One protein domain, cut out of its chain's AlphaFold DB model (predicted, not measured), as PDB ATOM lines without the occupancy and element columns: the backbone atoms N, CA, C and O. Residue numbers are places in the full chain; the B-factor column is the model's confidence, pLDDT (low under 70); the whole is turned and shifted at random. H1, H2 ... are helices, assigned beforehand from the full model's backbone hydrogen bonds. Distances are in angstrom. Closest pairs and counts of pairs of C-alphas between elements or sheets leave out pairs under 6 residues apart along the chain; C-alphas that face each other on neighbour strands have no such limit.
ATOM      1  N   THR A   5      34.014   4.626  26.713       69.44
ATOM      2  CA  THR A   5      35.354   4.809  26.142       69.44
ATOM      3  C   THR A   5      35.508   4.132  24.774       69.44
ATOM      4  O   THR A   5      36.109   4.689  23.860       69.44
ATOM      5  N   ARG A   6      34.909   2.947  24.587       66.69
ATOM      6  CA  ARG A   6      34.926   2.212  23.307       66.69
ATOM      7  C   ARG A   6      34.024   2.883  22.266       66.69
ATOM      8  O   ARG A   6      34.335   2.823  21.083       66.69
ATOM      9  N   LEU A   7      32.935   3.528  22.697       65.81
ATOM     10  CA  LEU A   7      32.050   4.312  21.829       65.81
ATOM     11  C   LEU A   7      32.722   5.624  21.387       65.81
ATOM     12  O   LEU A   7      32.719   5.938  20.200       65.81
ATOM     13  N   VAL A   8      33.352   6.346  22.318       72.25
ATOM     14  CA  VAL A   8      34.070   7.604  22.049       72.25
ATOM     15  C   VAL A   8      35.242   7.380  21.092       72.25
ATOM     16  O   VAL A   8      35.344   8.081  20.087       72.25
ATOM     17  N   ASN A   9      36.056   6.343  21.321       72.62
ATOM     18  CA  ASN A   9      37.179   5.992  20.439       72.62
ATOM     19  C   ASN A   9      36.746   5.632  19.008       72.62
ATOM     20  O   ASN A   9      37.562   5.682  18.091       72.62
ATOM     21  N   LEU A  10      35.480   5.260  18.810       69.06
ATOM     22  CA  LEU A  10      34.943   4.845  17.515       69.06
ATOM     23  C   LEU A  10      34.205   5.985  16.796       69.06
ATOM     24  O   LEU A  10      34.298   6.103  15.577       69.06
ATOM     25  N   LEU A  11      33.499   6.842  17.541       77.62
ATOM     26  CA  LEU A  11      32.734   7.964  16.988       77.62
ATOM     27  C   LEU A  11      33.599   9.191  16.686       77.62
ATOM     28  O   LEU A  11      33.343   9.869  15.694       77.62
ATOM     29  N   LEU A  12      34.626   9.476  17.492       81.25
ATOM     30  CA  LEU A  12      35.451  10.675  17.311       81.25
ATOM     31  C   LEU A  12      36.170  10.711  15.941       81.25
ATOM     32  O   LEU A  12      36.054  11.726  15.250       81.25
ATOM     33  N   PRO A  13      36.820   9.623  15.467       80.25
ATOM     34  CA  PRO A  13      37.423   9.612  14.133       80.25
ATOM     35  C   PRO A  13      36.392   9.758  13.008       80.25
ATOM     36  O   PRO A  13      36.699  10.331  11.965       80.25
ATOM     37  N   LEU A  14      35.170   9.250  13.202       82.44
ATOM     38  CA  LEU A  14      34.096   9.364  12.217       82.44
ATOM     39  C   LEU A  14      33.589  10.802  12.100       82.44
ATOM     40  O   LEU A  14      33.441  11.309  10.992       82.44
ATOM     41  N   LEU A  15      33.367  11.462  13.238       85.94
ATOM     42  CA  LEU A  15      32.952  12.861  13.283       85.94
ATOM     43  C   LEU A  15      33.999  13.767  12.630       85.94
ATOM     44  O   LEU A  15      33.632  14.635  11.846       85.94
ATOM     45  N   MET A  16      35.292  13.519  12.869       86.38
ATOM     46  CA  MET A  16      36.367  14.244  12.179       86.38
ATOM     47  C   MET A  16      36.321  14.034  10.659       86.38
ATOM     48  O   MET A  16      36.377  15.004   9.909       86.38
ATOM     49  N   ARG A  17      36.159  12.790  10.191       87.31
ATOM     50  CA  ARG A  17      36.042  12.466   8.755       87.31
ATOM     51  C   ARG A  17      34.853  13.158   8.096       87.31
ATOM     52  O   ARG A  17      34.996  13.734   7.021       87.31
ATOM     53  N   TYR A  18      33.691  13.126   8.744       90.06
ATOM     54  CA  TYR A  18      32.495  13.813   8.258       90.06
ATOM     55  C   TYR A  18      32.663  15.332   8.281       90.06
ATOM     56  O   TYR A  18      32.250  15.990   7.333       90.06
ATOM     57  N   GLY A  19      33.313  15.881   9.310       89.12
ATOM     58  CA  GLY A  19      33.652  17.301   9.387       89.12
ATOM     59  C   GLY A  19      34.550  17.746   8.233       89.12
ATOM     60  O   GLY A  19      34.234  18.725   7.564       89.12
ATOM     61  N   ILE A  20      35.614  16.988   7.932       89.38
ATOM     62  CA  ILE A  20      36.507  17.248   6.787       89.38
ATOM     63  C   ILE A  20      35.731  17.185   5.467       89.38
ATOM     64  O   ILE A  20      35.861  18.074   4.629       89.38
ATOM     65  N   ALA A  21      34.897  16.159   5.283       89.88
ATOM     66  CA  ALA A  21      34.087  16.002   4.081       89.88
ATOM     67  C   ALA A  21      33.074  17.154   3.912       89.88
ATOM     68  O   ALA A  21      32.947  17.710   2.823       89.88
ATOM     69  N   ALA A  22      32.396  17.569   4.985       90.25
ATOM     70  CA  ALA A  22      31.459  18.691   4.963       90.25
ATOM     71  C   ALA A  22      32.164  20.025   4.664       90.25
ATOM     72  O   ALA A  22      31.706  20.786   3.810       90.25
ATOM     73  N   ALA A  23      33.312  20.279   5.303       91.88
ATOM     74  CA  ALA A  23      34.136  21.454   5.036       91.88
ATOM     75  C   ALA A  23      34.611  21.491   3.573       91.88
ATOM     76  O   ALA A  23      34.557  22.539   2.932       91.88
ATOM     77  N   PHE A  24      35.002  20.342   3.012       93.06
ATOM     78  CA  PHE A  24      35.344  20.218   1.596       93.06
ATOM     79  C   PHE A  24      34.162  20.546   0.669       93.06
ATOM     80  O   PHE A  24      34.352  21.235  -0.334       93.06
ATOM     81  N   GLY A  25      32.950  20.076   0.982       91.38
ATOM     82  CA  GLY A  25      31.753  20.386   0.193       91.38
ATOM     83  C   GLY A  25      31.447  21.887   0.168       91.38
ATOM     84  O   GLY A  25      31.188  22.462  -0.895       91.38
ATOM     85  N   TYR A  26      31.572  22.546   1.323       91.44
ATOM     86  CA  TYR A  26      31.445  24.000   1.434       91.44
ATOM     87  C   TYR A  26      32.520  24.729   0.613       91.44
ATOM     88  O   TYR A  26      32.190  25.570  -0.224       91.44
ATOM     89  N   ALA A  27      33.792  24.345   0.776       91.62
ATOM     90  CA  ALA A  27      34.910  24.925   0.033       91.62
ATOM     91  C   ALA A  27      34.758  24.744  -1.484       91.62
ATOM     92  O   ALA A  27      34.996  25.684  -2.235       91.62
ATOM     93  N   THR A  28      34.304  23.571  -1.932       89.94
ATOM     94  CA  THR A  28      34.035  23.284  -3.349       89.94
ATOM     95  C   THR A  28      32.976  24.222  -3.910       89.94
ATOM     96  O   THR A  28      33.162  24.774  -4.983       89.94
ATOM     97  N   THR A  29      31.880  24.456  -3.186       87.38
ATOM     98  CA  THR A  29      30.822  25.364  -3.662       87.38
ATOM     99  C   THR A  29      31.353  26.788  -3.849       87.38
ATOM    100  O   THR A  29      31.075  27.419  -4.866       87.38
ATOM    101  N   TYR A  30      32.149  27.272  -2.892       87.25
ATOM    102  CA  TYR A  30      32.703  28.625  -2.912       87.25
ATOM    103  C   TYR A  30      33.799  28.810  -3.975       87.25
ATOM    104  O   TYR A  30      33.757  29.763  -4.750       87.25
ATOM    105  N   LEU A  31      34.758  27.881  -4.060       86.62
ATOM    106  CA  LEU A  31      35.844  27.942  -5.045       86.62
ATOM    107  C   LEU A  31      35.336  27.804  -6.479       86.62
ATOM    108  O   LEU A  31      35.866  28.464  -7.367       86.62
ATOM    109  N   TRP A  32      34.299  26.997  -6.705       86.62
ATOM    110  CA  TRP A  32      33.687  26.860  -8.025       86.62
ATOM    111  C   TRP A  32      33.125  28.189  -8.539       86.62
ATOM    112  O   TRP A  32      33.347  28.534  -9.699       86.62
ATOM    113  N   MET A  33      32.456  28.949  -7.660       82.44
ATOM    114  CA  MET A  33      31.953  30.294  -7.966       82.44
ATOM    115  C   MET A  33      33.104  31.272  -8.227       82.44
ATOM    116  O   MET A  33      33.083  31.999  -9.216       82.44
ATOM    117  N   LEU A  34      34.135  31.273  -7.373       83.06
ATOM    118  CA  LEU A  34      35.285  32.173  -7.522       83.06
ATOM    119  C   LEU A  34      36.093  31.926  -8.799       83.06
ATOM    120  O   LEU A  34      36.616  32.869  -9.386       83.06
ATOM    121  N   ALA A  35      36.213  30.670  -9.226       80.88
ATOM    122  CA  ALA A  35      36.983  30.300 -10.404       80.88
ATOM    123  C   ALA A  35      36.249  30.587 -11.731       80.88
ATOM    124  O   ALA A  35      36.822  30.358 -12.795       80.88
ATOM    125  N   GLY A  36      34.995  31.065 -11.698       71.94
ATOM    126  CA  GLY A  36      34.214  31.363 -12.905       71.94
ATOM    127  C   GLY A  36      33.914  30.125 -13.761       71.94
ATOM    128  O   GLY A  36      33.750  30.228 -14.974       71.94
ATOM    129  N   VAL A  37      33.866  28.942 -13.142       67.38
ATOM    130  CA  VAL A  37      33.691  27.632 -13.800       67.38
ATOM    131  C   VAL A  37      32.193  27.302 -13.938       67.38
ATOM    132  O   VAL A  37      31.761  26.160 -13.762       67.38
ATOM    133  N   ASP A  38      31.364  28.310 -14.209       59.94
ATOM    134  CA  ASP A  38      29.915  28.149 -14.337       59.94
ATOM    135  C   ASP A  38      29.577  27.472 -15.671       59.94
ATOM    136  O   ASP A  38      29.348  28.103 -16.702       59.94
ATOM    137  N   ALA A  39      29.571  26.139 -15.657       56.62
ATOM    138  CA  ALA A  39      28.970  25.340 -16.713       56.62
ATOM    139  C   ALA A  39      27.440  25.287 -16.556       56.62
ATOM    140  O   ALA A  39      26.925  25.314 -15.434       56.62
ATOM    141  N   PRO A  40      26.694  25.118 -17.662       51.84
ATOM    142  CA  PRO A  40      25.287  24.754 -17.596       51.84
ATOM    143  C   PRO A  40      25.114  23.406 -16.874       51.84
ATOM    144  O   PRO A  40      25.752  22.407 -17.208       51.84
ATOM    145  N   GLY A  41      24.227  23.386 -15.876       60.94
ATOM    146  CA  GLY A  41      23.975  22.233 -15.010       60.94
ATOM    147  C   GLY A  41      24.744  22.339 -13.692       60.94
ATOM    148  O   GLY A  41      25.942  22.567 -13.684       60.94
ATOM    149  N   ASN A  42      24.051  22.163 -12.566       74.31
ATOM    150  CA  ASN A  42      24.512  22.382 -11.183       74.31
ATOM    151  C   ASN A  42      25.705  21.495 -10.714       74.31
ATOM    152  O   ASN A  42      25.604  20.797  -9.702       74.31
ATOM    153  N   TRP A  43      26.839  21.493 -11.418       82.88
ATOM    154  CA  TRP A  43      27.994  20.623 -11.165       82.88
ATOM    155  C   TRP A  43      28.722  20.968  -9.866       82.88
ATOM    156  O   TRP A  43      29.179  20.063  -9.168       82.88
ATOM    157  N   SER A  44      28.760  22.250  -9.498       85.44
ATOM    158  CA  SER A  44      29.275  22.704  -8.201       85.44
ATOM    159  C   SER A  44      28.544  22.012  -7.049       85.44
ATOM    160  O   SER A  44      29.168  21.357  -6.214       85.44
ATOM    161  N   ARG A  45      27.204  22.059  -7.061       87.81
ATOM    162  CA  ARG A  45      26.340  21.387  -6.076       87.81
ATOM    163  C   ARG A  45      26.489  19.871  -6.130       87.81
ATOM    164  O   ARG A  45      26.512  19.231  -5.083       87.81
ATOM    165  N   PHE A  46      26.603  19.299  -7.329       90.69
ATOM    166  CA  PHE A  46      26.833  17.866  -7.493       90.69
ATOM    167  C   PHE A  46      28.114  17.424  -6.780       90.69
ATOM    168  O   PHE A  46      28.039  16.573  -5.901       90.69
ATOM    169  N   TYR A  47      29.273  18.012  -7.089       92.00
ATOM    170  CA  TYR A  47      30.537  17.599  -6.469       92.00
ATOM    171  C   TYR A  47      30.612  17.940  -4.983       92.00
ATOM    172  O   TYR A  47      31.134  17.136  -4.205       92.00
ATOM    173  N   ALA A  48      30.042  19.078  -4.578       92.00
ATOM    174  CA  ALA A  48      29.951  19.481  -3.180       92.00
ATOM    175  C   ALA A  48      29.164  18.482  -2.314       92.00
ATOM    176  O   ALA A  48      29.407  18.412  -1.113       92.00
ATOM    177  N   LEU A  49      28.257  17.696  -2.904       93.31
ATOM    178  CA  LEU A  49      27.487  16.664  -2.206       93.31
ATOM    179  C   LEU A  49      28.036  15.253  -2.454       93.31
ATOM    180  O   LEU A  49      28.284  14.505  -1.508       93.31
ATOM    181  N   ALA A  50      28.256  14.879  -3.712       93.12
ATOM    182  CA  ALA A  50      28.603  13.519  -4.106       93.12
ATOM    183  C   ALA A  50      29.957  13.065  -3.541       93.12
ATOM    184  O   ALA A  50      30.085  11.922  -3.097       93.12
ATOM    185  N   ILE A  51      30.962  13.953  -3.499       94.56
ATOM    186  CA  ILE A  51      32.270  13.618  -2.925       94.56
ATOM    187  C   ILE A  51      32.135  13.362  -1.414       94.56
ATOM    188  O   ILE A  51      32.496  12.263  -0.988       94.56
ATOM    189  N   PRO A  52      31.559  14.266  -0.594       94.94
ATOM    190  CA  PRO A  52      31.348  13.979   0.824       94.94
ATOM    191  C   PRO A  52      30.537  12.712   1.096       94.94
ATOM    192  O   PRO A  52      30.926  11.922   1.958       94.94
ATOM    193  N   VAL A  53      29.463  12.468   0.334       94.50
ATOM    194  CA  VAL A  53      28.668  11.235   0.455       94.50
ATOM    195  C   VAL A  53      29.519   9.993   0.172       94.50
ATOM    196  O   VAL A  53      29.448   9.027   0.932       94.50
ATOM    197  N   CYS A  54      30.368  10.016  -0.858       94.50
ATOM    198  CA  CYS A  54      31.281   8.915  -1.169       94.50
ATOM    199  C   CYS A  54      32.235   8.621   0.004       94.50
ATOM    200  O   CYS A  54      32.337   7.481   0.462       94.50
ATOM    201  N   TYR A  55      32.889   9.645   0.560       93.88
ATOM    202  CA  TYR A  55      33.786   9.473   1.711       93.88
ATOM    203  C   TYR A  55      33.050   8.989   2.964       93.88
ATOM    204  O   TYR A  55      33.564   8.130   3.692       93.88
ATOM    205  N   ALA A  56      31.838   9.496   3.198       92.25
ATOM    206  CA  ALA A  56      31.010   9.080   4.317       92.25
ATOM    207  C   ALA A  56      30.594   7.609   4.196       92.25
ATOM    208  O   ALA A  56      30.703   6.866   5.174       92.25
ATOM    209  N   LEU A  57      30.193   7.165   3.001       93.00
ATOM    210  CA  LEU A  57      29.815   5.781   2.711       93.00
ATOM    211  C   LEU A  57      30.928   4.800   3.114       93.00
ATOM    212  O   LEU A  57      30.698   3.907   3.931       93.00
ATOM    213  N   PHE A  58      32.145   4.991   2.594       92.88
ATOM    214  CA  PHE A  58      33.269   4.090   2.873       92.88
ATOM    215  C   PHE A  58      33.739   4.175   4.328       92.88
ATOM    216  O   PHE A  58      33.953   3.138   4.960       92.88
ATOM    217  N   SER A  59      33.811   5.379   4.908       90.81
ATOM    218  CA  SER A  59      34.187   5.553   6.321       90.81
ATOM    219  C   SER A  59      33.224   4.814   7.258       90.81
ATOM    220  O   SER A  59      33.650   4.155   8.206       90.81
ATOM    221  N   THR A  60      31.925   4.861   6.955       89.62
ATOM    222  CA  THR A  60      30.888   4.137   7.707       89.62
ATOM    223  C   THR A  60      31.029   2.626   7.541       89.62
ATOM    224  O   THR A  60      30.906   1.879   8.514       89.62
ATOM    225  N   ALA A  61      31.325   2.166   6.323       89.25
ATOM    226  CA  ALA A  61      31.494   0.751   6.017       89.25
ATOM    227  C   ALA A  61      32.673   0.127   6.791       89.25
ATOM    228  O   ALA A  61      32.515  -0.938   7.397       89.25
ATOM    229  N   TYR A  62      33.823   0.813   6.856       88.31
ATOM    230  CA  TYR A  62      34.980   0.376   7.652       88.31
ATOM    231  C   TYR A  62      34.643   0.242   9.140       88.31
ATOM    232  O   TYR A  62      34.965  -0.775   9.759       88.31
ATOM    233  N   LEU A  63      33.944   1.225   9.710       82.50
ATOM    234  CA  LEU A  63      33.565   1.201  11.124       82.50
ATOM    235  C   LEU A  63      32.565   0.097  11.451       82.50
ATOM    236  O   LEU A  63      32.697  -0.571  12.479       82.50
ATOM    237  N   PHE A  64      31.590  -0.130  10.570       82.25
ATOM    238  CA  PHE A  64      30.655  -1.235  10.734       82.25
ATOM    239  C   PHE A  64      31.403  -2.571  10.795       82.25
ATOM    240  O   PHE A  64      31.175  -3.361  11.711       82.25
ATOM    241  N   MET A  65      32.364  -2.798   9.895       79.06
ATOM    242  CA  MET A  65      33.130  -4.048   9.868       79.06
ATOM    243  C   MET A  65      34.028  -4.249  11.088       79.06
ATOM    244  O   MET A  65      34.142  -5.373  11.577       79.06
ATOM    245  N   GLN A  66      34.591  -3.180  11.648       75.31
ATOM    246  CA  GLN A  66      35.369  -3.261  12.889       75.31
ATOM    247  C   GLN A  66      34.531  -3.661  14.110       75.31
ATOM    248  O   GLN A  66      35.071  -4.204  15.079       75.31
ATOM    249  N   ARG A  67      33.212  -3.428  14.072       73.75
ATOM    250  CA  ARG A  67      32.286  -3.787  15.153       73.75
ATOM    251  C   ARG A  67      31.852  -5.252  15.111       73.75
ATOM    252  O   ARG A  67      31.489  -5.796  16.149       73.75
ATOM    253  N   VAL A  68      31.858  -5.880  13.934       67.56
ATOM    254  CA  VAL A  68      31.239  -7.201  13.734       67.56
ATOM    255  C   VAL A  68      32.100  -8.351  14.280       67.56
ATOM    256  O   VAL A  68      31.526  -9.371  14.657       67.56
ATOM    257  N   ASN A  69      33.434  -8.222  14.384       63.44
ATOM    258  CA  ASN A  69      34.289  -9.246  15.018       63.44
ATOM    259  C   ASN A  69      35.723  -8.752  15.297       63.44
ATOM    260  O   ASN A  69      36.292  -8.026  14.482       63.44
ATOM    261  N   GLU A  70      36.350  -9.209  16.384       60.03
ATOM    262  CA  GLU A  70      37.708  -8.796  16.785       60.03
ATOM    263  C   GLU A  70      38.791  -9.275  15.801       60.03
ATOM    264  O   GLU A  70      39.706  -8.518  15.482       60.03
ATOM    265  N   GLY A  71      38.627 -10.461  15.200       58.06
ATOM    266  CA  GLY A  71      39.528 -10.966  14.152       58.06
ATOM    267  C   GLY A  71      39.500 -10.155  12.847       58.06
ATOM    268  O   GLY A  71      40.490 -10.116  12.120       58.06
ATOM    269  N   TYR A  72      38.400  -9.450  12.555       66.62
ATOM    270  CA  TYR A  72      38.266  -8.626  11.341       66.62
ATOM    271  C   TYR A  72      38.935  -7.261  11.485       66.62
ATOM    272  O   TYR A  72      39.261  -6.615  10.488       66.62
ATOM    273  N   GLN A  73      39.185  -6.823  12.720       66.00
ATOM    274  CA  GLN A  73      39.733  -5.499  12.983       66.00
ATOM    275  C   GLN A  73      41.153  -5.329  12.451       66.00
ATOM    276  O   GLN A  73      41.498  -4.222  12.054       66.00
ATOM    277  N   ALA A  74      41.985  -6.373  12.454       70.50
ATOM    278  CA  ALA A  74      43.366  -6.259  11.987       70.50
ATOM    279  C   ALA A  74      43.435  -6.056  10.462       70.50
ATOM    280  O   ALA A  74      44.100  -5.129  10.004       70.50
ATOM    281  N   ALA A  75      42.681  -6.858   9.700       71.19
ATOM    282  CA  ALA A  75      42.604  -6.757   8.242       71.19
ATOM    283  C   ALA A  75      42.096  -5.374   7.807       71.19
ATOM    284  O   ALA A  75      42.780  -4.632   7.106       71.19
ATOM    285  N   PHE A  76      40.926  -4.955   8.303       82.25
ATOM    286  CA  PHE A  76      40.329  -3.685   7.883       82.25
ATOM    287  C   PHE A  76      41.070  -2.444   8.397       82.25
ATOM    288  O   PHE A  76      40.976  -1.405   7.752       82.25
ATOM    289  N   ARG A  77      41.828  -2.516   9.504       82.25
ATOM    290  CA  ARG A  77      42.614  -1.368   9.997       82.25
ATOM    291  C   ARG A  77      43.681  -0.922   9.001       82.25
ATOM    292  O   ARG A  77      43.812   0.273   8.760       82.25
ATOM    293  N   ARG A  78      44.403  -1.862   8.382       86.62
ATOM    294  CA  ARG A  78      45.423  -1.536   7.373       86.62
ATOM    295  C   ARG A  78      44.808  -0.855   6.147       86.62
ATOM    296  O   ARG A  78      45.302   0.172   5.696       86.62
ATOM    297  N   TRP A  79      43.713  -1.406   5.626       89.94
ATOM    298  CA  TRP A  79      43.025  -0.841   4.459       89.94
ATOM    299  C   TRP A  79      42.348   0.495   4.763       89.94
ATOM    300  O   TRP A  79      42.346   1.375   3.908       89.94
ATOM    301  N   GLN A  80      41.860   0.688   5.989       89.19
ATOM    302  CA  GLN A  80      41.367   1.982   6.448       89.19
ATOM    303  C   GLN A  80      42.480   3.036   6.470       89.19
ATOM    304  O   GLN A  80      42.235   4.149   6.034       89.19
ATOM    305  N   GLN A  81      43.701   2.705   6.908       88.62
ATOM    306  CA  GLN A  81      44.826   3.653   6.864       88.62
ATOM    307  C   GLN A  81      45.156   4.086   5.426       88.62
ATOM    308  O   GLN A  81      45.420   5.260   5.177       88.62
ATOM    309  N   TYR A  82      45.099   3.159   4.465       90.81
ATOM    310  CA  TYR A  82      45.243   3.503   3.048       90.81
ATOM    311  C   TYR A  82      44.068   4.346   2.529       90.81
ATOM    312  O   TYR A  82      44.277   5.264   1.739       90.81
ATOM    313  N   ASP A  83      42.841   4.081   2.988       91.44
ATOM    314  CA  ASP A  83      41.676   4.909   2.661       91.44
ATOM    315  C   ASP A  83      41.772   6.309   3.277       91.44
ATOM    316  O   ASP A  83      41.383   7.286   2.644       91.44
ATOM    317  N   ASP A  84      42.357   6.445   4.463       88.94
ATOM    318  CA  ASP A  84      42.581   7.738   5.106       88.94
ATOM    319  C   ASP A  84      43.558   8.593   4.287       88.94
ATOM    320  O   ASP A  84      43.322   9.786   4.097       88.94
ATOM    321  N   ALA A  85      44.581   7.979   3.682       89.69
ATOM    322  CA  ALA A  85      45.472   8.669   2.748       89.69
ATOM    323  C   ALA A  85      44.743   9.183   1.490       89.69
ATOM    324  O   ALA A  85      45.166  10.177   0.899       89.69
ATOM    325  N   SER A  86      43.619   8.570   1.093       90.75
ATOM    326  CA  SER A  86      42.845   9.043  -0.064       90.75
ATOM    327  C   SER A  86      42.221  10.426   0.148       90.75
ATOM    328  O   SER A  86      41.967  11.104  -0.840       90.75
ATOM    329  N   TYR A  87      42.056  10.904   1.394       89.94
ATOM    330  CA  TYR A  87      41.588  12.274   1.666       89.94
ATOM    331  C   TYR A  87      42.527  13.343   1.085       89.94
ATOM    332  O   TYR A  87      42.081  14.457   0.818       89.94
ATOM    333  N   LEU A  88      43.791  13.010   0.793       89.38
ATOM    334  CA  LEU A  88      44.703  13.898   0.063       89.38
ATOM    335  C   LEU A  88      44.214  14.207  -1.364       89.38
ATOM    336  O   LEU A  88      44.521  15.270  -1.899       89.38
ATOM    337  N   LEU A  89      43.397  13.336  -1.969       90.69
ATOM    338  CA  LEU A  89      42.778  13.590  -3.275       90.69
ATOM    339  C   LEU A  89      41.795  14.770  -3.231       90.69
ATOM    340  O   LEU A  89      41.582  15.409  -4.260       90.69
ATOM    341  N   LEU A  90      41.240  15.101  -2.057       92.69
ATOM    342  CA  LEU A  90      40.404  16.291  -1.879       92.69
ATOM    343  C   LEU A  90      41.203  17.571  -2.152       92.69
ATOM    344  O   LEU A  90      40.701  18.469  -2.821       92.69
ATOM    345  N   LEU A  91      42.466  17.631  -1.715       90.88
ATOM    346  CA  LEU A  91      43.352  18.764  -2.006       90.88
ATOM    347  C   LEU A  91      43.634  18.875  -3.505       90.88
ATOM    348  O   LEU A  91      43.585  19.972  -4.055       90.88
ATOM    349  N   GLY A  92      43.853  17.742  -4.182       89.94
ATOM    350  CA  GLY A  92      43.987  17.706  -5.640       89.94
ATOM    351  C   GLY A  92      42.741  18.238  -6.353       89.94
ATOM    352  O   GLY A  92      42.856  19.002  -7.307       89.94
ATOM    353  N   PHE A  93      41.547  17.905  -5.855       92.25
ATOM    354  CA  PHE A  93      40.283  18.381  -6.423       92.25
ATOM    355  C   PHE A  93      40.087  19.892  -6.234       92.25
ATOM    356  O   PHE A  93      39.689  20.578  -7.175       92.25
ATOM    357  N   LEU A  94      40.405  20.433  -5.052       91.56
ATOM    358  CA  LEU A  94      40.397  21.884  -4.820       91.56
ATOM    359  C   LEU A  94      41.464  22.588  -5.674       91.56
ATOM    360  O   LEU A  94      41.198  23.645  -6.237       91.56
ATOM    361  N   GLY A  95      42.640  21.976  -5.839       91.12
ATOM    362  CA  GLY A  95      43.708  22.482  -6.702       91.12
ATOM    363  C   GLY A  95      43.286  22.599  -8.169       91.12
ATOM    364  O   GLY A  95      43.570  23.613  -8.797       91.12
ATOM    365  N   ILE A  96      42.543  21.616  -8.697       90.50
ATOM    366  CA  ILE A  96      41.969  21.689 -10.053       90.50
ATOM    367  C   ILE A  96      40.986  22.859 -10.171       90.50
ATOM    368  O   ILE A  96      41.006  23.536 -11.191       90.50
ATOM    369  N   GLN A  97      40.156  23.120  -9.154       88.94
ATOM    370  CA  GLN A  97      39.222  24.256  -9.172       88.94
ATOM    371  C   GLN A  97      39.956  25.598  -9.173       88.94
ATOM    372  O   GLN A  97      39.631  26.468  -9.970       88.94
ATOM    373  N   ILE A  98      40.977  25.750  -8.326       90.31
ATOM    374  CA  ILE A  98      41.785  26.977  -8.262       90.31
ATOM    375  C   ILE A  98      42.521  27.210  -9.588       90.31
ATOM    376  O   ILE A  98      42.560  28.327 -10.091       90.31
ATOM    377  N   ALA A  99      43.080  26.150 -10.175       90.69
ATOM    378  CA  ALA A  99      43.784  26.214 -11.452       90.69
ATOM    379  C   ALA A  99      42.846  26.219 -12.671       90.69
ATOM    380  O   ALA A  99      43.326  26.360 -13.796       90.69
ATOM    381  N   ALA A 100      41.531  26.060 -12.484       87.94
ATOM    382  CA  ALA A 100      40.578  25.858 -13.570       87.94
ATOM    383  C   ALA A 100      40.638  26.928 -14.674       87.94
ATOM    384  O   ALA A 100      40.601  26.522 -15.838       87.94
ATOM    385  N   PRO A 101      40.818  28.235 -14.376       86.44
ATOM    386  CA  PRO A 101      40.939  29.264 -15.413       86.44
ATOM    387  C   PRO A 101      42.138  29.072 -16.352       86.44
ATOM    388  O   PRO A 101      42.115  29.542 -17.484       86.44
ATOM    389  N   ALA A 102      43.189  28.385 -15.894       88.00
ATOM    390  CA  ALA A 102      44.410  28.134 -16.657       88.00
ATOM    391  C   ALA A 102      44.447  26.738 -17.306       88.00
ATOM    392  O   ALA A 102      45.378  26.421 -18.047       88.00
ATOM    393  N   LEU A 103      43.466  25.875 -17.020       87.19
ATOM    394  CA  LEU A 103      43.432  24.505 -17.520       87.19
ATOM    395  C   LEU A 103      42.621  24.414 -18.822       87.19
ATOM    396  O   LEU A 103      41.539  24.986 -18.916       87.19
ATOM    397  N   PRO A 104      43.066  23.618 -19.812       81.12
ATOM    398  CA  PRO A 104      42.348  23.478 -21.080       81.12
ATOM    399  C   PRO A 104      41.031  22.691 -20.956       81.12
ATOM    400  O   PRO A 104      40.162  22.811 -21.812       81.12
ATOM    401  N   ALA A 105      40.877  21.848 -19.923       83.88
ATOM    402  CA  ALA A 105      39.691  21.004 -19.733       83.88
ATOM    403  C   ALA A 105      39.399  20.698 -18.243       83.88
ATOM    404  O   ALA A 105      39.417  19.529 -17.834       83.88
ATOM    405  N   PRO A 106      39.121  21.713 -17.403       84.44
ATOM    406  CA  PRO A 106      38.954  21.536 -15.957       84.44
ATOM    407  C   PRO A 106      37.816  20.566 -15.593       84.44
ATOM    408  O   PRO A 106      37.997  19.697 -14.742       84.44
ATOM    409  N   TYR A 107      36.679  20.606 -16.296       82.69
ATOM    410  CA  TYR A 107      35.537  19.709 -16.047       82.69
ATOM    411  C   TYR A 107      35.857  18.228 -16.272       82.69
ATOM    412  O   TYR A 107      35.378  17.354 -15.541       82.69
ATOM    413  N   PHE A 108      36.670  17.935 -17.291       84.56
ATOM    414  CA  PHE A 108      37.124  16.578 -17.572       84.56
ATOM    415  C   PHE A 108      38.039  16.076 -16.454       84.56
ATOM    416  O   PHE A 108      37.862  14.952 -15.988       84.56
ATOM    417  N   LEU A 109      38.957  16.921 -15.974       89.06
ATOM    418  CA  LEU A 109      39.854  16.593 -14.865       89.06
ATOM    419  C   LEU A 109      39.087  16.362 -13.556       89.06
ATOM    420  O   LEU A 109      39.336  15.360 -12.887       89.06
ATOM    421  N   CYS A 110      38.099  17.205 -13.232       89.75
ATOM    422  CA  CYS A 110      37.206  16.992 -12.087       89.75
ATOM    423  C   CYS A 110      36.452  15.658 -12.194       89.75
ATOM    424  O   CYS A 110      36.381  14.900 -11.227       89.75
ATOM    425  N   SER A 111      35.927  15.338 -13.380       90.19
ATOM    426  CA  SER A 111      35.220  14.077 -13.633       90.19
ATOM    427  C   SER A 111      36.136  12.862 -13.492       90.19
ATOM    428  O   SER A 111      35.772  11.883 -12.842       90.19
ATOM    429  N   ALA A 112      37.344  12.937 -14.056       91.88
ATOM    430  CA  ALA A 112      38.344  11.885 -13.948       91.88
ATOM    431  C   ALA A 112      38.742  11.662 -12.485       91.88
ATOM    432  O   ALA A 112      38.695  10.530 -12.010       91.88
ATOM    433  N   LEU A 113      39.049  12.730 -11.742       93.25
ATOM    434  CA  LEU A 113      39.427  12.631 -10.334       93.25
ATOM    435  C   LEU A 113      38.276  12.109  -9.460       93.25
ATOM    436  O   LEU A 113      38.507  11.287  -8.576       93.25
ATOM    437  N   TYR A 114      37.031  12.512  -9.735       94.12
ATOM    438  CA  TYR A 114      35.846  11.973  -9.063       94.12
ATOM    439  C   TYR A 114      35.714  10.457  -9.241       94.12
ATOM    440  O   TYR A 114      35.542   9.727  -8.262       94.12
ATOM    441  N   LEU A 115      35.865   9.962 -10.471       93.94
ATOM    442  CA  LEU A 115      35.854   8.524 -10.725       93.94
ATOM    443  C   LEU A 115      37.064   7.824 -10.089       93.94
ATOM    444  O   LEU A 115      36.900   6.723  -9.566       93.94
ATOM    445  N   VAL A 116      38.246   8.460 -10.043       94.31
ATOM    446  CA  VAL A 116      39.440   7.891  -9.383       94.31
ATOM    447  C   VAL A 116      39.139   7.692  -7.903       94.31
ATOM    448  O   VAL A 116      39.455   6.640  -7.354       94.31
ATOM    449  N   MET A 117      38.477   8.660  -7.265       94.44
ATOM    450  CA  MET A 117      38.062   8.542  -5.871       94.44
ATOM    451  C   MET A 117      37.084   7.381  -5.669       94.44
ATOM    452  O   MET A 117      37.300   6.575  -4.769       94.44
ATOM    453  N   ILE A 118      36.050   7.234  -6.505       95.00
ATOM    454  CA  ILE A 118      35.090   6.124  -6.366       95.00
ATOM    455  C   ILE A 118      35.774   4.767  -6.553       95.00
ATOM    456  O   ILE A 118      35.674   3.904  -5.679       95.00
ATOM    457  N   PHE A 119      36.461   4.563  -7.680       93.81
ATOM    458  CA  PHE A 119      37.083   3.277  -7.996       93.81
ATOM    459  C   PHE A 119      38.246   2.962  -7.053       93.81
ATOM    460  O   PHE A 119      38.382   1.820  -6.621       93.81
ATOM    461  N   GLY A 120      39.044   3.964  -6.677       94.12
ATOM    462  CA  GLY A 120      40.135   3.823  -5.715       94.12
ATOM    463  C   GLY A 120      39.626   3.406  -4.337       94.12
ATOM    464  O   GLY A 120      40.101   2.416  -3.782       94.12
ATOM    465  N   LYS A 121      38.596   4.083  -3.816       94.38
ATOM    466  CA  LYS A 121      37.973   3.706  -2.539       94.38
ATOM    467  C   LYS A 121      37.322   2.330  -2.593       94.38
ATOM    468  O   LYS A 121      37.525   1.523  -1.686       94.38
ATOM    469  N   ALA A 122      36.608   2.020  -3.675       94.88
ATOM    470  CA  ALA A 122      36.036   0.696  -3.895       94.88
ATOM    471  C   ALA A 122      37.120  -0.394  -3.928       94.88
ATOM    472  O   ALA A 122      36.932  -1.453  -3.335       94.88
ATOM    473  N   ALA A 123      38.267  -0.136  -4.561       94.25
ATOM    474  CA  ALA A 123      39.389  -1.067  -4.620       94.25
ATOM    475  C   ALA A 123      40.036  -1.288  -3.243       94.25
ATOM    476  O   ALA A 123      40.270  -2.437  -2.867       94.25
ATOM    477  N   LEU A 124      40.268  -0.219  -2.471       94.75
ATOM    478  CA  LEU A 124      40.784  -0.311  -1.099       94.75
ATOM    479  C   LEU A 124      39.832  -1.112  -0.202       94.75
ATOM    480  O   LEU A 124      40.251  -2.042   0.489       94.75
ATOM    481  N   TRP A 125      38.535  -0.814  -0.288       94.12
ATOM    482  CA  TRP A 125      37.493  -1.545   0.424       94.12
ATOM    483  C   TRP A 125      37.467  -3.029   0.039       94.12
ATOM    484  O   TRP A 125      37.528  -3.902   0.906       94.12
ATOM    485  N   CYS A 126      37.462  -3.335  -1.260       94.06
ATOM    486  CA  CYS A 126      37.536  -4.700  -1.778       94.06
ATOM    487  C   CYS A 126      38.819  -5.429  -1.344       94.06
ATOM    488  O   CYS A 126      38.788  -6.646  -1.151       94.06
ATOM    489  N   GLY A 127      39.927  -4.711  -1.137       92.50
ATOM    490  CA  GLY A 127      41.154  -5.233  -0.532       92.50
ATOM    491  C   GLY A 127      40.919  -5.786   0.875       92.50
ATOM    492  O   GLY A 127      41.269  -6.940   1.144       92.50
ATOM    493  N   GLY A 128      40.230  -5.020   1.726       90.38
ATOM    494  CA  GLY A 128      39.822  -5.458   3.066       90.38
ATOM    495  C   GLY A 128      38.832  -6.626   3.039       90.38
ATOM    496  O   GLY A 128      38.988  -7.598   3.780       90.38
ATOM    497  N   VAL A 129      37.857  -6.601   2.124       90.88
ATOM    498  CA  VAL A 129      36.892  -7.703   1.938       90.88
ATOM    499  C   VAL A 129      37.581  -8.994   1.497       90.88
ATOM    500  O   VAL A 129      37.226 -10.077   1.958       90.88
ATOM    501  N   ARG A 130      38.597  -8.904   0.636       91.44
ATOM    502  CA  ARG A 130      39.388 -10.060   0.199       91.44
ATOM    503  C   ARG A 130      40.147 -10.700   1.360       91.44
ATOM    504  O   ARG A 130      40.182 -11.924   1.458       91.44
ATOM    505  N   GLU A 131      40.747  -9.896   2.236       87.75
ATOM    506  CA  GLU A 131      41.389 -10.405   3.454       87.75
ATOM    507  C   GLU A 131      40.369 -11.024   4.407       87.75
ATOM    508  O   GLU A 131      40.601 -12.112   4.929       87.75
ATOM    509  N   TYR A 132      39.195 -10.406   4.550       85.38
ATOM    510  CA  TYR A 132      38.092 -10.989   5.306       85.38
ATOM    511  C   TYR A 132      37.698 -12.371   4.767       85.38
ATOM    512  O   TYR A 132      37.630 -13.328   5.536       85.38
ATOM    513  N   ILE A 133      37.541 -12.524   3.451       87.94
ATOM    514  CA  ILE A 133      37.264 -13.822   2.819       87.94
ATOM    515  C   ILE A 133      38.348 -14.856   3.145       87.94
ATOM    516  O   ILE A 133      38.022 -16.018   3.386       87.94
ATOM    517  N   ALA A 134      39.621 -14.455   3.196       83.81
ATOM    518  CA  ALA A 134      40.715 -15.356   3.554       83.81
ATOM    519  C   ALA A 134      40.627 -15.861   5.006       83.81
ATOM    520  O   ALA A 134      41.092 -16.960   5.288       83.81
ATOM    521  N   THR A 135      39.996 -15.105   5.912       78.50
ATOM    522  CA  THR A 135      39.727 -15.557   7.291       78.50
ATOM    523  C   THR A 135      38.505 -16.477   7.398       78.50
ATOM    524  O   THR A 135      38.397 -17.257   8.343       78.50
ATOM    525  N   LEU A 136      37.578 -16.428   6.431       76.94
ATOM    526  CA  LEU A 136      36.343 -17.221   6.468       76.94
ATOM    527  C   LEU A 136      36.572 -18.720   6.295       76.94
ATOM    528  O   LEU A 136      35.805 -19.499   6.852       76.94
ATOM    529  N   SER A 137      37.633 -19.123   5.594       64.44
ATOM    530  CA  SER A 137      38.020 -20.533   5.444       64.44
ATOM    531  C   SER A 137      38.425 -21.206   6.762       64.44
ATOM    532  O   SER A 137      38.577 -22.421   6.800       64.44
ATOM    533  N   GLN A 138      38.601 -20.433   7.838       64.38
ATOM    534  CA  GLN A 138      38.984 -20.915   9.168       64.38
ATOM    535  C   GLN A 138      37.819 -20.862  10.179       64.38
ATOM    536  O   GLN A 138      37.982 -21.237  11.339       64.38
ATOM    537  N   SER A 139      36.635 -20.380   9.773       63.91
ATOM    538  CA  SER A 139      35.482 -20.171  10.662       63.91
ATOM    539  C   SER A 139      34.636 -21.435  10.839       63.91
ATOM    540  O   SER A 139      34.205 -22.042   9.865       63.91
ATOM    541  N   LYS A 140      34.269 -21.764  12.087       57.75
ATOM    542  CA  LYS A 140      33.363 -22.887  12.414       57.75
ATOM    543  C   LYS A 140      31.907 -22.689  11.951       57.75
ATOM    544  O   LYS A 140      31.129 -23.632  12.023       57.75
ATOM    545  N   ASN A 141      31.507 -21.482  11.529       68.12
ATOM    546  CA  ASN A 141      30.103 -21.141  11.243       68.12
ATOM    547  C   ASN A 141      29.913 -20.534   9.836       68.12
ATOM    548  O   ASN A 141      29.466 -19.396   9.669       68.12
ATOM    549  N   GLU A 142      30.278 -21.305   8.811       67.75
ATOM    550  CA  GLU A 142      30.358 -20.879   7.403       67.75
ATOM    551  C   GLU A 142      29.060 -20.254   6.857       67.75
ATOM    552  O   GLU A 142      29.091 -19.253   6.139       67.75
ATOM    553  N   ALA A 143      27.893 -20.789   7.234       69.88
ATOM    554  CA  ALA A 143      26.602 -20.361   6.687       69.88
ATOM    555  C   ALA A 143      26.141 -18.969   7.167       69.88
ATOM    556  O   ALA A 143      25.416 -18.267   6.452       69.88
ATOM    557  N   ALA A 144      26.511 -18.570   8.388       72.19
ATOM    558  CA  ALA A 144      26.222 -17.232   8.903       72.19
ATOM    559  C   ALA A 144      27.152 -16.199   8.251       72.19
ATOM    560  O   ALA A 144      26.691 -15.153   7.784       72.19
ATOM    561  N   SER A 145      28.434 -16.545   8.128       76.19
ATOM    562  CA  SER A 145      29.440 -15.703   7.490       76.19
ATOM    563  C   SER A 145      29.174 -15.479   5.999       76.19
ATOM    564  O   SER A 145      29.300 -14.356   5.516       76.19
ATOM    565  N   ALA A 146      28.709 -16.500   5.271       78.75
ATOM    566  CA  ALA A 146      28.341 -16.366   3.860       78.75
ATOM    567  C   ALA A 146      27.204 -15.350   3.642       78.75
ATOM    568  O   ALA A 146      27.248 -14.548   2.710       78.75
ATOM    569  N   ARG A 147      26.195 -15.329   4.529       85.19
ATOM    570  CA  ARG A 147      25.087 -14.360   4.459       85.19
ATOM    571  C   ARG A 147      25.553 -12.929   4.711       85.19
ATOM    572  O   ARG A 147      25.087 -12.016   4.033       85.19
ATOM    573  N   GLN A 148      26.444 -12.732   5.678       84.88
ATOM    574  CA  GLN A 148      27.029 -11.419   5.958       84.88
ATOM    575  C   GLN A 148      27.874 -10.931   4.779       84.88
ATOM    576  O   GLN A 148      27.698  -9.797   4.340       84.88
ATOM    577  N   LEU A 149      28.712 -11.805   4.216       89.00
ATOM    578  CA  LEU A 149      29.541 -11.483   3.062       89.00
ATOM    579  C   LEU A 149      28.699 -11.061   1.853       89.00
ATOM    580  O   LEU A 149      28.969 -10.022   1.265       89.00
ATOM    581  N   VAL A 150      27.638 -11.797   1.515       92.94
ATOM    582  CA  VAL A 150      26.757 -11.419   0.394       92.94
ATOM    583  C   VAL A 150      26.116 -10.057   0.618       92.94
ATOM    584  O   VAL A 150      26.101  -9.244  -0.300       92.94
ATOM    585  N   ARG A 151      25.605  -9.783   1.825       92.81
ATOM    586  CA  ARG A 151      25.033  -8.466   2.149       92.81
ATOM    587  C   ARG A 151      26.063  -7.365   1.949       92.81
ATOM    588  O   ARG A 151      25.749  -6.348   1.347       92.81
ATOM    589  N   LEU A 152      27.289  -7.594   2.408       91.88
ATOM    590  CA  LEU A 152      28.379  -6.650   2.245       91.88
ATOM    591  C   LEU A 152      28.709  -6.415   0.764       91.88
ATOM    592  O   LEU A 152      28.818  -5.265   0.351       91.88
ATOM    593  N   LEU A 153      28.799  -7.469  -0.051       95.62
ATOM    594  CA  LEU A 153      29.052  -7.348  -1.489       95.62
ATOM    595  C   LEU A 153      27.913  -6.618  -2.217       95.62
ATOM    596  O   LEU A 153      28.179  -5.748  -3.041       95.62
ATOM    597  N   VAL A 154      26.654  -6.907  -1.874       97.56
ATOM    598  CA  VAL A 154      25.482  -6.206  -2.427       97.56
ATOM    599  C   VAL A 154      25.513  -4.724  -2.055       97.56
ATOM    600  O   VAL A 154      25.376  -3.879  -2.932       97.56
ATOM    601  N   LEU A 155      25.742  -4.384  -0.784       96.00
ATOM    602  CA  LEU A 155      25.821  -2.987  -0.341       96.00
ATOM    603  C   LEU A 155      27.000  -2.245  -0.984       96.00
ATOM    604  O   LEU A 155      26.865  -1.078  -1.343       96.00
ATOM    605  N   THR A 156      28.127  -2.934  -1.177       95.56
ATOM    606  CA  THR A 156      29.303  -2.390  -1.869       95.56
ATOM    607  C   THR A 156      28.973  -2.055  -3.319       95.56
ATOM    608  O   THR A 156      29.201  -0.929  -3.751       95.56
ATOM    609  N   ALA A 157      28.405  -3.015  -4.060       97.69
ATOM    610  CA  ALA A 157      27.997  -2.802  -5.445       97.69
ATOM    611  C   ALA A 157      26.972  -1.667  -5.540       97.69
ATOM    612  O   ALA A 157      27.180  -0.728  -6.298       97.69
ATOM    613  N   PHE A 158      25.925  -1.691  -4.708       98.12
ATOM    614  CA  PHE A 158      24.886  -0.661  -4.691       98.12
ATOM    615  C   PHE A 158      25.455   0.742  -4.453       98.12
ATOM    616  O   PHE A 158      25.144   1.658  -5.209       98.12
ATOM    617  N   GLY A 159      26.313   0.906  -3.442       96.81
ATOM    618  CA  GLY A 159      26.917   2.196  -3.119       96.81
ATOM    619  C   GLY A 159      27.774   2.746  -4.261       96.81
ATOM    620  O   GLY A 159      27.616   3.902  -4.645       96.81
ATOM    621  N   VAL A 160      28.628   1.908  -4.859       96.94
ATOM    622  CA  VAL A 160      29.462   2.310  -6.004       96.94
ATOM    623  C   VAL A 160      28.600   2.637  -7.227       96.94
ATOM    624  O   VAL A 160      28.788   3.681  -7.853       96.94
ATOM    625  N   TYR A 161      27.619   1.790  -7.541       98.00
ATOM    626  CA  TYR A 161      26.724   1.976  -8.683       98.00
ATOM    627  C   TYR A 161      25.878   3.242  -8.558       98.00
ATOM    628  O   TYR A 161      25.717   3.968  -9.540       98.00
ATOM    629  N   ALA A 162      25.396   3.558  -7.354       97.12
ATOM    630  CA  ALA A 162      24.663   4.788  -7.078       97.12
ATOM    631  C   ALA A 162      25.524   6.038  -7.321       97.12
ATOM    632  O   ALA A 162      25.064   6.972  -7.976       97.12
ATOM    633  N   MET A 163      26.782   6.044  -6.861       95.94
ATOM    634  CA  MET A 163      27.689   7.188  -7.038       95.94
ATOM    635  C   MET A 163      28.069   7.428  -8.503       95.94
ATOM    636  O   MET A 163      28.152   8.579  -8.943       95.94
ATOM    637  N   ILE A 164      28.269   6.356  -9.274       96.06
ATOM    638  CA  ILE A 164      28.534   6.463 -10.713       96.06
ATOM    639  C   ILE A 164      27.263   6.872 -11.467       96.06
ATOM    640  O   ILE A 164      27.317   7.733 -12.341       96.06
ATOM    641  N   SER A 165      26.105   6.312 -11.114       95.44
ATOM    642  CA  SER A 165      24.839   6.655 -11.768       95.44
ATOM    643  C   SER A 165      24.421   8.103 -11.530       95.44
ATOM    644  O   SER A 165      23.901   8.744 -12.443       95.44
ATOM    645  N   TRP A 166      24.671   8.638 -10.330       93.56
ATOM    646  CA  TRP A 166      24.439  10.052 -10.037       93.56
ATOM    647  C   TRP A 166      25.306  10.938 -10.940       93.56
ATOM    648  O   TRP A 166      24.798  11.874 -11.560       93.56
ATOM    649  N   TYR A 167      26.581  10.577 -11.114       92.38
ATOM    650  CA  TYR A 167      27.448  11.237 -12.086       92.38
ATOM    651  C   TYR A 167      26.896  11.135 -13.514       92.38
ATOM    652  O   TYR A 167      26.763  12.157 -14.180       92.38
ATOM    653  N   HIS A 168      26.491   9.951 -13.985       90.44
ATOM    654  CA  HIS A 168      25.936   9.793 -15.337       90.44
ATOM    655  C   HIS A 168      24.696  10.651 -15.579       90.44
ATOM    656  O   HIS A 168      24.624  11.301 -16.617       90.44
ATOM    657  N   GLN A 169      23.762  10.739 -14.631       88.12
ATOM    658  CA  GLN A 169      22.576  11.592 -14.793       88.12
ATOM    659  C   GLN A 169      22.903  13.084 -14.910       88.12
ATOM    660  O   GLN A 169      22.172  13.809 -15.576       88.12
ATOM    661  N   SER A 170      24.008  13.541 -14.311       84.00
ATOM    662  CA  SER A 170      24.480  14.923 -14.482       84.00
ATOM    663  C   SER A 170      25.138  15.183 -15.846       84.00
ATOM    664  O   SER A 170      25.289  16.335 -16.244       84.00
ATOM    665  N   ARG A 171      25.535  14.121 -16.566       81.94
ATOM    666  CA  ARG A 171      26.271  14.186 -17.840       81.94
ATOM    667  C   ARG A 171      25.410  13.910 -19.066       81.94
ATOM    668  O   ARG A 171      25.743  14.406 -20.140       81.94
ATOM    669  N   ILE A 172      24.380  13.077 -18.928       80.56
ATOM    670  CA  ILE A 172      23.562  12.600 -20.047       80.56
ATOM    671  C   ILE A 172      22.071  12.587 -19.719       80.56
ATOM    672  O   ILE A 172      21.642  12.215 -18.622       80.56
TER     673      ILE A 172
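Overview. This is residues 5 to 172 of the 776 residues of an uncharacterized protein of Candidatus Moduliflexus flocculans (UniProt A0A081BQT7). Six helices run nearly along one axis in a flat, two-layer slab: H1, H2 and H6 side by side, and over them H5 beside H3 and H4, set end to end. This all-helix bundle has 168 printed residues, H1 to H6 in chain order and no named strand. It is compact, radius of gyration of the C-alphas 17.9 A, spanning 60 by 38 by 19 A.

Arrangement. Start at H1, residues 5 to 34; it touches H2, residues 43 to 68, in a hairpin, closest at C-alphas 25 and 48, 3.9 A. H3, residues 72 to 85, and H4, residues 88 to 102, meet only through their link. H5, residues 106 to 136, touches H6, residues 142 to 171, opposite ways at a shallow tilt of 3 degrees, closest at C-alphas 118 and 160, 6.8 A. In H5 every O i to N i+4 pair is within hydrogen-bond range; in H3, for instance, 8 of 10 are.

Along the chain. Find C-alpha 5 at (35.354, 4.809, 26.142); H1 runs 43.4 A from there. H5 runs 44.9 A. H6 ends at C-alpha 171, (26.271, 14.186, -17.840).

Size, cuts and confidence. The printed part has no cut and no long link. Residues 137 to 143, among others, have pLDDT under 70.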